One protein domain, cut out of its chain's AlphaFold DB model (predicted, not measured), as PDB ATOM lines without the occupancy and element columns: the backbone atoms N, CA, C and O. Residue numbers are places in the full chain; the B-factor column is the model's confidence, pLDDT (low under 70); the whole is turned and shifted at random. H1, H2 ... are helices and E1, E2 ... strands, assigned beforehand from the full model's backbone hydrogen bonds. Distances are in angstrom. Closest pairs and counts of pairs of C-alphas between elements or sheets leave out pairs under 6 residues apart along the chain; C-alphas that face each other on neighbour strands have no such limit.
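Overview. This is residues 374 to 421 of the 603 residues of the protein "Dgat2 protein" of Symbiodinium sp. CCMP2592 (UniProt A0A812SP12). Two hairpins stand end to end in a slender rod: a helical hairpin, H1 and H2 side by side, and beyond it a two-stranded hairpin, E1 and E2. The 48 printed residues hold two named helices and then two named strands, in the order H1 H2 E1 E2; the sheet, E1 - E2, is antiparallel and the class is mixed. The whole is extended, radius of gyration of the C-alphas 15.9 A, spanning 51 by 18 by 10 A.

Along the chain. H1, residues 374 to 384, begins at C-alpha 374 (-139.154, -55.411, -67.110) and is 15.4 A long. H2, residues 390 to 399, measures 14.5 A. E1, residues 403 to 408, measures 16.4 A. E2, residues 414 to 419, measures 16.0 A and ends at C-alpha 419 (-139.659, -42.568, -67.859).

Arrangement. H1 and H2 touch, closest at the C-alphas of Ala 377 and Leu 397, 6.1 A, with a shallow tilt of 17 degrees, opposite ways. In both, every O i to N i+4 pair is within hydrogen-bond range. E1 and E2 are antiparallel at 157 degrees; N 405 and O 417, 2.8 A, are within hydrogen-bond range. H1 is apart from both strands, and H2 from E2.

Size, cuts and confidence. The C-alphas farthest apart, of Leu 386 and Gly 411, are 51.5 A apart. The printed part has no cut, its three links are tight, and no printed residue is under pLDDT 70.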
ATOM      1  N   ALA A 374    -138.523 -54.179 -67.579       88.88
ATOM      2  CA  ALA A 374    -139.154 -55.411 -67.110       88.88
ATOM      3  C   ALA A 374    -138.430 -56.670 -67.617       88.88
ATOM      4  O   ALA A 374    -138.170 -57.591 -66.838       88.88
ATOM      5  N   LYS A 375    -138.058 -56.699 -68.907       89.81
ATOM      6  CA  LYS A 375    -137.285 -57.810 -69.482       89.81
ATOM      7  C   LYS A 375    -135.898 -57.898 -68.849       89.81
ATOM      8  O   LYS A 375    -135.501 -58.980 -68.431       89.81
ATOM      9  N   VAL A 376    -135.208 -56.768 -68.686       89.06
ATOM     10  CA  VAL A 376    -133.897 -56.718 -68.022       89.06
ATOM     11  C   VAL A 376    -133.994 -57.117 -66.548       89.06
ATOM     12  O   VAL A 376    -133.176 -57.899 -66.080       89.06
ATOM     13  N   ALA A 377    -135.004 -56.656 -65.809       89.94
ATOM     14  CA  ALA A 377    -135.210 -57.056 -64.418       89.94
ATOM     15  C   ALA A 377    -135.424 -58.571 -64.292       89.94
ATOM     16  O   ALA A 377    -134.819 -59.208 -63.429       89.94
ATOM     17  N   SER A 378    -136.231 -59.155 -65.183       89.88
ATOM     18  CA  SER A 378    -136.467 -60.604 -65.237       89.88
ATOM     19  C   SER A 378    -135.182 -61.361 -65.574       89.88
ATOM     20  O   SER A 378    -134.845 -62.340 -64.910       89.88
ATOM     21  N   PHE A 379    -134.426 -60.857 -66.553       87.88
ATOM     22  CA  PHE A 379    -133.133 -61.397 -66.962       87.88
ATOM     23  C   PHE A 379    -132.131 -61.405 -65.798       87.88
ATOM     24  O   PHE A 379    -131.654 -62.470 -65.410       87.88
ATOM     25  N   LEU A 380    -131.894 -60.256 -65.159       88.00
ATOM     26  CA  LEU A 380    -130.996 -60.134 -64.007       88.00
ATOM     27  C   LEU A 380    -131.432 -61.020 -62.837       88.00
ATOM     28  O   LEU A 380    -130.597 -61.677 -62.218       88.00
ATOM     29  N   THR A 381    -132.736 -61.076 -62.552       90.19
ATOM     30  CA  THR A 381    -133.278 -61.925 -61.482       90.19
ATOM     31  C   THR A 381    -132.986 -63.394 -61.765       90.19
ATOM     32  O   THR A 381    -132.416 -64.071 -60.913       90.19
ATOM     33  N   SER A 382    -133.269 -63.871 -62.982       86.75
ATOM     34  CA  SER A 382    -133.010 -65.266 -63.363       86.75
ATOM     35  C   SER A 382    -131.533 -65.659 -63.252       86.75
ATOM     36  O   SER A 382    -131.221 -66.791 -62.885       86.75
ATOM     37  N   ARG A 383    -130.621 -64.715 -63.515       83.19
ATOM     38  CA  ARG A 383    -129.173 -64.949 -63.518       83.19
ATOM     39  C   ARG A 383    -128.559 -64.899 -62.121       83.19
ATOM     40  O   ARG A 383    -127.735 -65.744 -61.782       83.19
ATOM     41  N   LEU A 384    -128.957 -63.927 -61.302       85.44
ATOM     42  CA  LEU A 384    -128.261 -63.605 -60.051       85.44
ATOM     43  C   LEU A 384    -128.920 -64.201 -58.801       85.44
ATOM     44  O   LEU A 384    -128.249 -64.357 -57.778       85.44
ATOM     45  N   GLN A 385    -130.207 -64.564 -58.854       80.19
ATOM     46  CA  GLN A 385    -130.961 -65.007 -57.674       80.19
ATOM     47  C   GLN A 385    -130.371 -66.265 -57.013       80.19
ATOM     48  O   GLN A 385    -130.407 -66.386 -55.790       80.19
ATOM     49  N   LEU A 386    -129.792 -67.178 -57.797       76.62
ATOM     50  CA  LEU A 386    -129.217 -68.435 -57.301       76.62
ATOM     51  C   LEU A 386    -127.719 -68.346 -56.972       76.62
ATOM     52  O   LEU A 386    -127.147 -69.308 -56.467       76.62
ATOM     53  N   GLN A 387    -127.075 -67.202 -57.225       79.81
ATOM     54  CA  GLN A 387    -125.621 -67.042 -57.090       79.81
ATOM     55  C   GLN A 387    -125.185 -66.413 -55.756       79.81
ATOM     56  O   GLN A 387    -124.014 -66.092 -55.573       79.81
ATOM     57  N   GLY A 388    -126.107 -66.199 -54.810       82.12
ATOM     58  CA  GLY A 388    -125.803 -65.534 -53.536       82.12
ATOM     59  C   GLY A 388    -125.566 -64.018 -53.650       82.12
ATOM     60  O   GLY A 388    -125.195 -63.386 -52.664       82.12
ATOM     61  N   LEU A 389    -125.837 -63.422 -54.817       85.62
ATOM     62  CA  LEU A 389    -125.619 -62.006 -55.149       85.62
ATOM     63  C   LEU A 389    -126.867 -61.137 -54.903       85.62
ATOM     64  O   LEU A 389    -127.253 -60.289 -55.708       85.62
ATOM     65  N   GLY A 390    -127.568 -61.378 -53.792       84.44
ATOM     66  CA  GLY A 390    -128.861 -60.736 -53.523       84.44
ATOM     67  C   GLY A 390    -128.779 -59.216 -53.321       84.44
ATOM     68  O   GLY A 390    -129.747 -58.503 -53.594       84.44
ATOM     69  N   ARG A 391    -127.635 -58.696 -52.854       85.50
ATOM     70  CA  ARG A 391    -127.439 -57.252 -52.629       85.50
ATOM     71  C   ARG A 391    -127.162 -56.521 -53.939       85.50
ATOM     72  O   ARG A 391    -127.730 -55.457 -54.170       85.50
ATOM     73  N   GLU A 392    -126.343 -57.119 -54.790       85.06
ATOM     74  CA  GLU A 392    -125.997 -56.657 -56.128       85.06
ATOM     75  C   GLU A 392    -127.238 -56.672 -57.014       85.06
ATOM     76  O   GLU A 392    -127.581 -55.648 -57.598       85.06
ATOM     77  N   LEU A 393    -127.987 -57.782 -57.020       86.50
ATOM     78  CA  LEU A 393    -129.261 -57.877 -57.727       86.50
ATOM     79  C   LEU A 393    -130.218 -56.766 -57.282       86.50
ATOM     80  O   LEU A 393    -130.756 -56.047 -58.119       86.50
ATOM     81  N   ARG A 394    -130.384 -56.557 -55.969       86.94
ATOM     82  CA  ARG A 394    -131.218 -55.462 -55.455       86.94
ATOM     83  C   ARG A 394    -130.730 -54.092 -55.935       86.94
ATOM     84  O   ARG A 394    -131.557 -53.266 -56.306       86.94
ATOM     85  N   TYR A 395    -129.422 -53.840 -55.925       86.81
ATOM     86  CA  TYR A 395    -128.851 -52.585 -56.415       86.81
ATOM     87  C   TYR A 395    -129.140 -52.368 -57.908       86.81
ATOM     88  O   TYR A 395    -129.614 -51.294 -58.275       86.81
ATOM     89  N   LEU A 396    -128.929 -53.380 -58.753       84.50
ATOM     90  CA  LEU A 396    -129.174 -53.285 -60.196       84.50
ATOM     91  C   LEU A 396    -130.665 -53.089 -60.504       84.50
ATOM     92  O   LEU A 396    -131.017 -52.256 -61.335       84.50
ATOM     93  N   LEU A 397    -131.555 -53.780 -59.784       87.38
ATOM     94  CA  LEU A 397    -133.003 -53.594 -59.913       87.38
ATOM     95  C   LEU A 397    -133.444 -52.176 -59.523       87.38
ATOM     96  O   LEU A 397    -134.316 -51.607 -60.176       87.38
ATOM     97  N   LEU A 398    -132.817 -51.567 -58.508       85.25
ATOM     98  CA  LEU A 398    -133.092 -50.174 -58.139       85.25
ATOM     99  C   LEU A 398    -132.706 -49.185 -59.249       85.25
ATOM    100  O   LEU A 398    -133.387 -48.173 -59.404       85.25
ATOM    101  N   GLN A 399    -131.677 -49.478 -60.053       82.38
ATOM    102  CA  GLN A 399    -131.315 -48.637 -61.204       82.38
ATOM    103  C   GLN A 399    -132.367 -48.676 -62.326       82.38
ATOM    104  O   GLN A 399    -132.474 -47.728 -63.103       82.38
ATOM    105  N   LEU A 400    -133.172 -49.740 -62.391       84.19
ATOM    106  CA  LEU A 400    -134.233 -49.915 -63.387       84.19
ATOM    107  C   LEU A 400    -135.572 -49.286 -62.971       84.19
ATOM    108  O   LEU A 400    -136.500 -49.247 -63.779       84.19
ATOM    109  N   MET A 401    -135.700 -48.769 -61.745       82.44
ATOM    110  CA  MET A 401    -136.943 -48.156 -61.257       82.44
ATOM    111  C   MET A 401    -137.359 -46.940 -62.101       82.44
ATOM    112  O   MET A 401    -136.472 -46.186 -62.522       82.44
ATOM    113  N   PRO A 402    -138.672 -46.726 -62.360       81.38
ATOM    114  CA  PRO A 402    -139.186 -45.536 -63.045       81.38
ATOM    115  C   PRO A 402    -138.570 -44.259 -62.490       81.38
ATOM    116  O   PRO A 402    -138.383 -44.113 -61.282       81.38
ATOM    117  N   ASN A 403    -138.206 -43.349 -63.387       77.19
ATOM    118  CA  ASN A 403    -137.569 -42.093 -63.012       77.19
ATOM    119  C   ASN A 403    -138.408 -40.934 -63.526       77.19
ATOM    120  O   ASN A 403    -138.895 -40.992 -64.652       77.19
ATOM    121  N   GLN A 404    -138.532 -39.875 -62.730       79.69
ATOM    122  CA  GLN A 404    -139.150 -38.632 -63.176       79.69
ATOM    123  C   GLN A 404    -138.077 -37.684 -63.715       79.69
ATOM    124  O   GLN A 404    -137.112 -37.351 -63.024       79.69
ATOM    125  N   LEU A 405    -138.235 -37.275 -64.971       75.31
ATOM    126  CA  LEU A 405    -137.454 -36.218 -65.592       75.31
ATOM    127  C   LEU A 405    -138.175 -34.893 -65.382       75.31
ATOM    128  O   LEU A 405    -139.237 -34.665 -65.956       75.31
ATOM    129  N   HIS A 406    -137.558 -34.018 -64.596       79.81
ATOM    130  CA  HIS A 406    -137.975 -32.629 -64.456       79.81
ATOM    131  C   HIS A 406    -137.097 -31.766 -65.357       79.81
ATOM    132  O   HIS A 406    -135.869 -31.813 -65.268       79.81
ATOM    133  N   GLY A 407    -137.719 -30.984 -66.229       80.38
ATOM    134  CA  GLY A 407    -137.013 -30.125 -67.166       80.38
ATOM    135  C   GLY A 407    -137.758 -28.830 -67.431       80.38
ATOM    136  O   GLY A 407    -138.893 -28.637 -67.002       80.38
ATOM    137  N   CYS A 408    -137.106 -27.946 -68.176       82.56
ATOM    138  CA  CYS A 408    -137.717 -26.734 -68.692       82.56
ATOM    139  C   CYS A 408    -137.668 -26.780 -70.220       82.56
ATOM    140  O   CYS A 408    -136.603 -27.003 -70.801       82.56
ATOM    141  N   VAL A 409    -138.815 -26.609 -70.874       80.06
ATOM    142  CA  VAL A 409    -138.884 -26.529 -72.334       80.06
ATOM    143  C   VAL A 409    -138.438 -25.142 -72.815       80.06
ATOM    144  O   VAL A 409    -138.552 -24.159 -72.069       80.06
ATOM    145  N   PRO A 410    -137.956 -25.010 -74.065       78.38
ATOM    146  CA  PRO A 410    -137.693 -23.705 -74.660       78.38
ATOM    147  C   PRO A 410    -138.923 -22.793 -74.531       78.38
ATOM    148  O   PRO A 410    -139.996 -23.117 -75.030       78.38
ATOM    149  N   GLY A 411    -138.775 -21.670 -73.822       80.38
ATOM    150  CA  GLY A 411    -139.888 -20.771 -73.481       80.38
ATOM    151  C   GLY A 411    -140.243 -20.704 -71.991       80.38
ATOM    152  O   GLY A 411    -141.106 -19.912 -71.628       80.38
ATOM    153  N   GLY A 412    -139.566 -21.465 -71.122       83.44
ATOM    154  CA  GLY A 412    -139.683 -21.316 -69.664       83.44
ATOM    155  C   GLY A 412    -140.749 -22.195 -69.005       83.44
ATOM    156  O   GLY A 412    -140.923 -22.120 -67.793       83.44
ATOM    157  N   GLY A 413    -141.461 -23.022 -69.775       83.25
ATOM    158  CA  GLY A 413    -142.435 -23.971 -69.231       83.25
ATOM    159  C   GLY A 413    -141.746 -25.138 -68.531       83.25
ATOM    160  O   GLY A 413    -140.749 -25.656 -69.034       83.25
ATOM    161  N   GLU A 414    -142.265 -25.564 -67.387       87.94
ATOM    162  CA  GLU A 414    -141.792 -26.769 -66.704       87.94
ATOM    163  C   GLU A 414    -142.444 -28.017 -67.304       87.94
ATOM    164  O   GLU A 414    -143.618 -28.008 -67.678       87.94
ATOM    165  N   ILE A 415    -141.678 -29.100 -67.394       84.31
ATOM    166  CA  ILE A 415    -142.159 -30.413 -67.810       84.31
ATOM    167  C   ILE A 415    -141.700 -31.467 -66.805       84.31
ATOM    168  O   ILE A 415    -140.554 -31.454 -66.354       84.31
ATOM    169  N   CYS A 416    -142.608 -32.374 -66.456       81.31
ATOM    170  CA  CYS A 416    -142.330 -33.555 -65.654       81.31
ATOM    171  C   CYS A 416    -142.774 -34.783 -66.454       81.31
ATOM    172  O   CYS A 416    -143.954 -34.895 -66.786       81.31
ATOM    173  N   ILE A 417    -141.835 -35.662 -66.804       80.94
ATOM    174  CA  ILE A 417    -142.100 -36.880 -67.579       80.94
ATOM    175  C   ILE A 417    -141.672 -38.088 -66.757       80.94
ATOM    176  O   ILE A 417    -140.520 -38.180 -66.333       80.94
ATOM    177  N   GLU A 418    -142.576 -39.041 -66.571       82.00
ATOM    178  CA  GLU A 418    -142.212 -40.357 -66.061       82.00
ATOM    179  C   GLU A 418    -141.588 -41.197 -67.180       82.00
ATOM    180  O   GLU A 418    -142.153 -41.340 -68.259       82.00
ATOM    181  N   CYS A 419    -140.395 -41.726 -66.925       80.06
ATOM    182  CA  CYS A 419    -139.659 -42.568 -67.859       80.06
ATOM    183  C   CYS A 419    -139.774 -44.027 -67.425       80.06
ATOM    184  O   CYS A 419    -139.103 -44.440 -66.470       80.06
ATOM    185  N   ASP A 420    -140.583 -44.790 -68.151       80.69
ATOM    186  CA  ASP A 420    -140.923 -46.199 -67.924       80.69
ATOM    187  C   ASP A 420    -140.211 -47.171 -68.888       80.69
ATOM    188  O   ASP A 420    -140.221 -48.384 -68.676       80.69
ATOM    189  N   ILE A 421    -139.525 -46.646 -69.906       82.88
ATOM    190  CA  ILE A 421    -138.671 -47.382 -70.850       82.88
ATOM    191  C   ILE A 421    -137.259 -46.769 -70.831       82.88
ATOM    192  O   ILE A 421    -137.073 -45.603 -70.475       82.88
TER     193      ILE A 421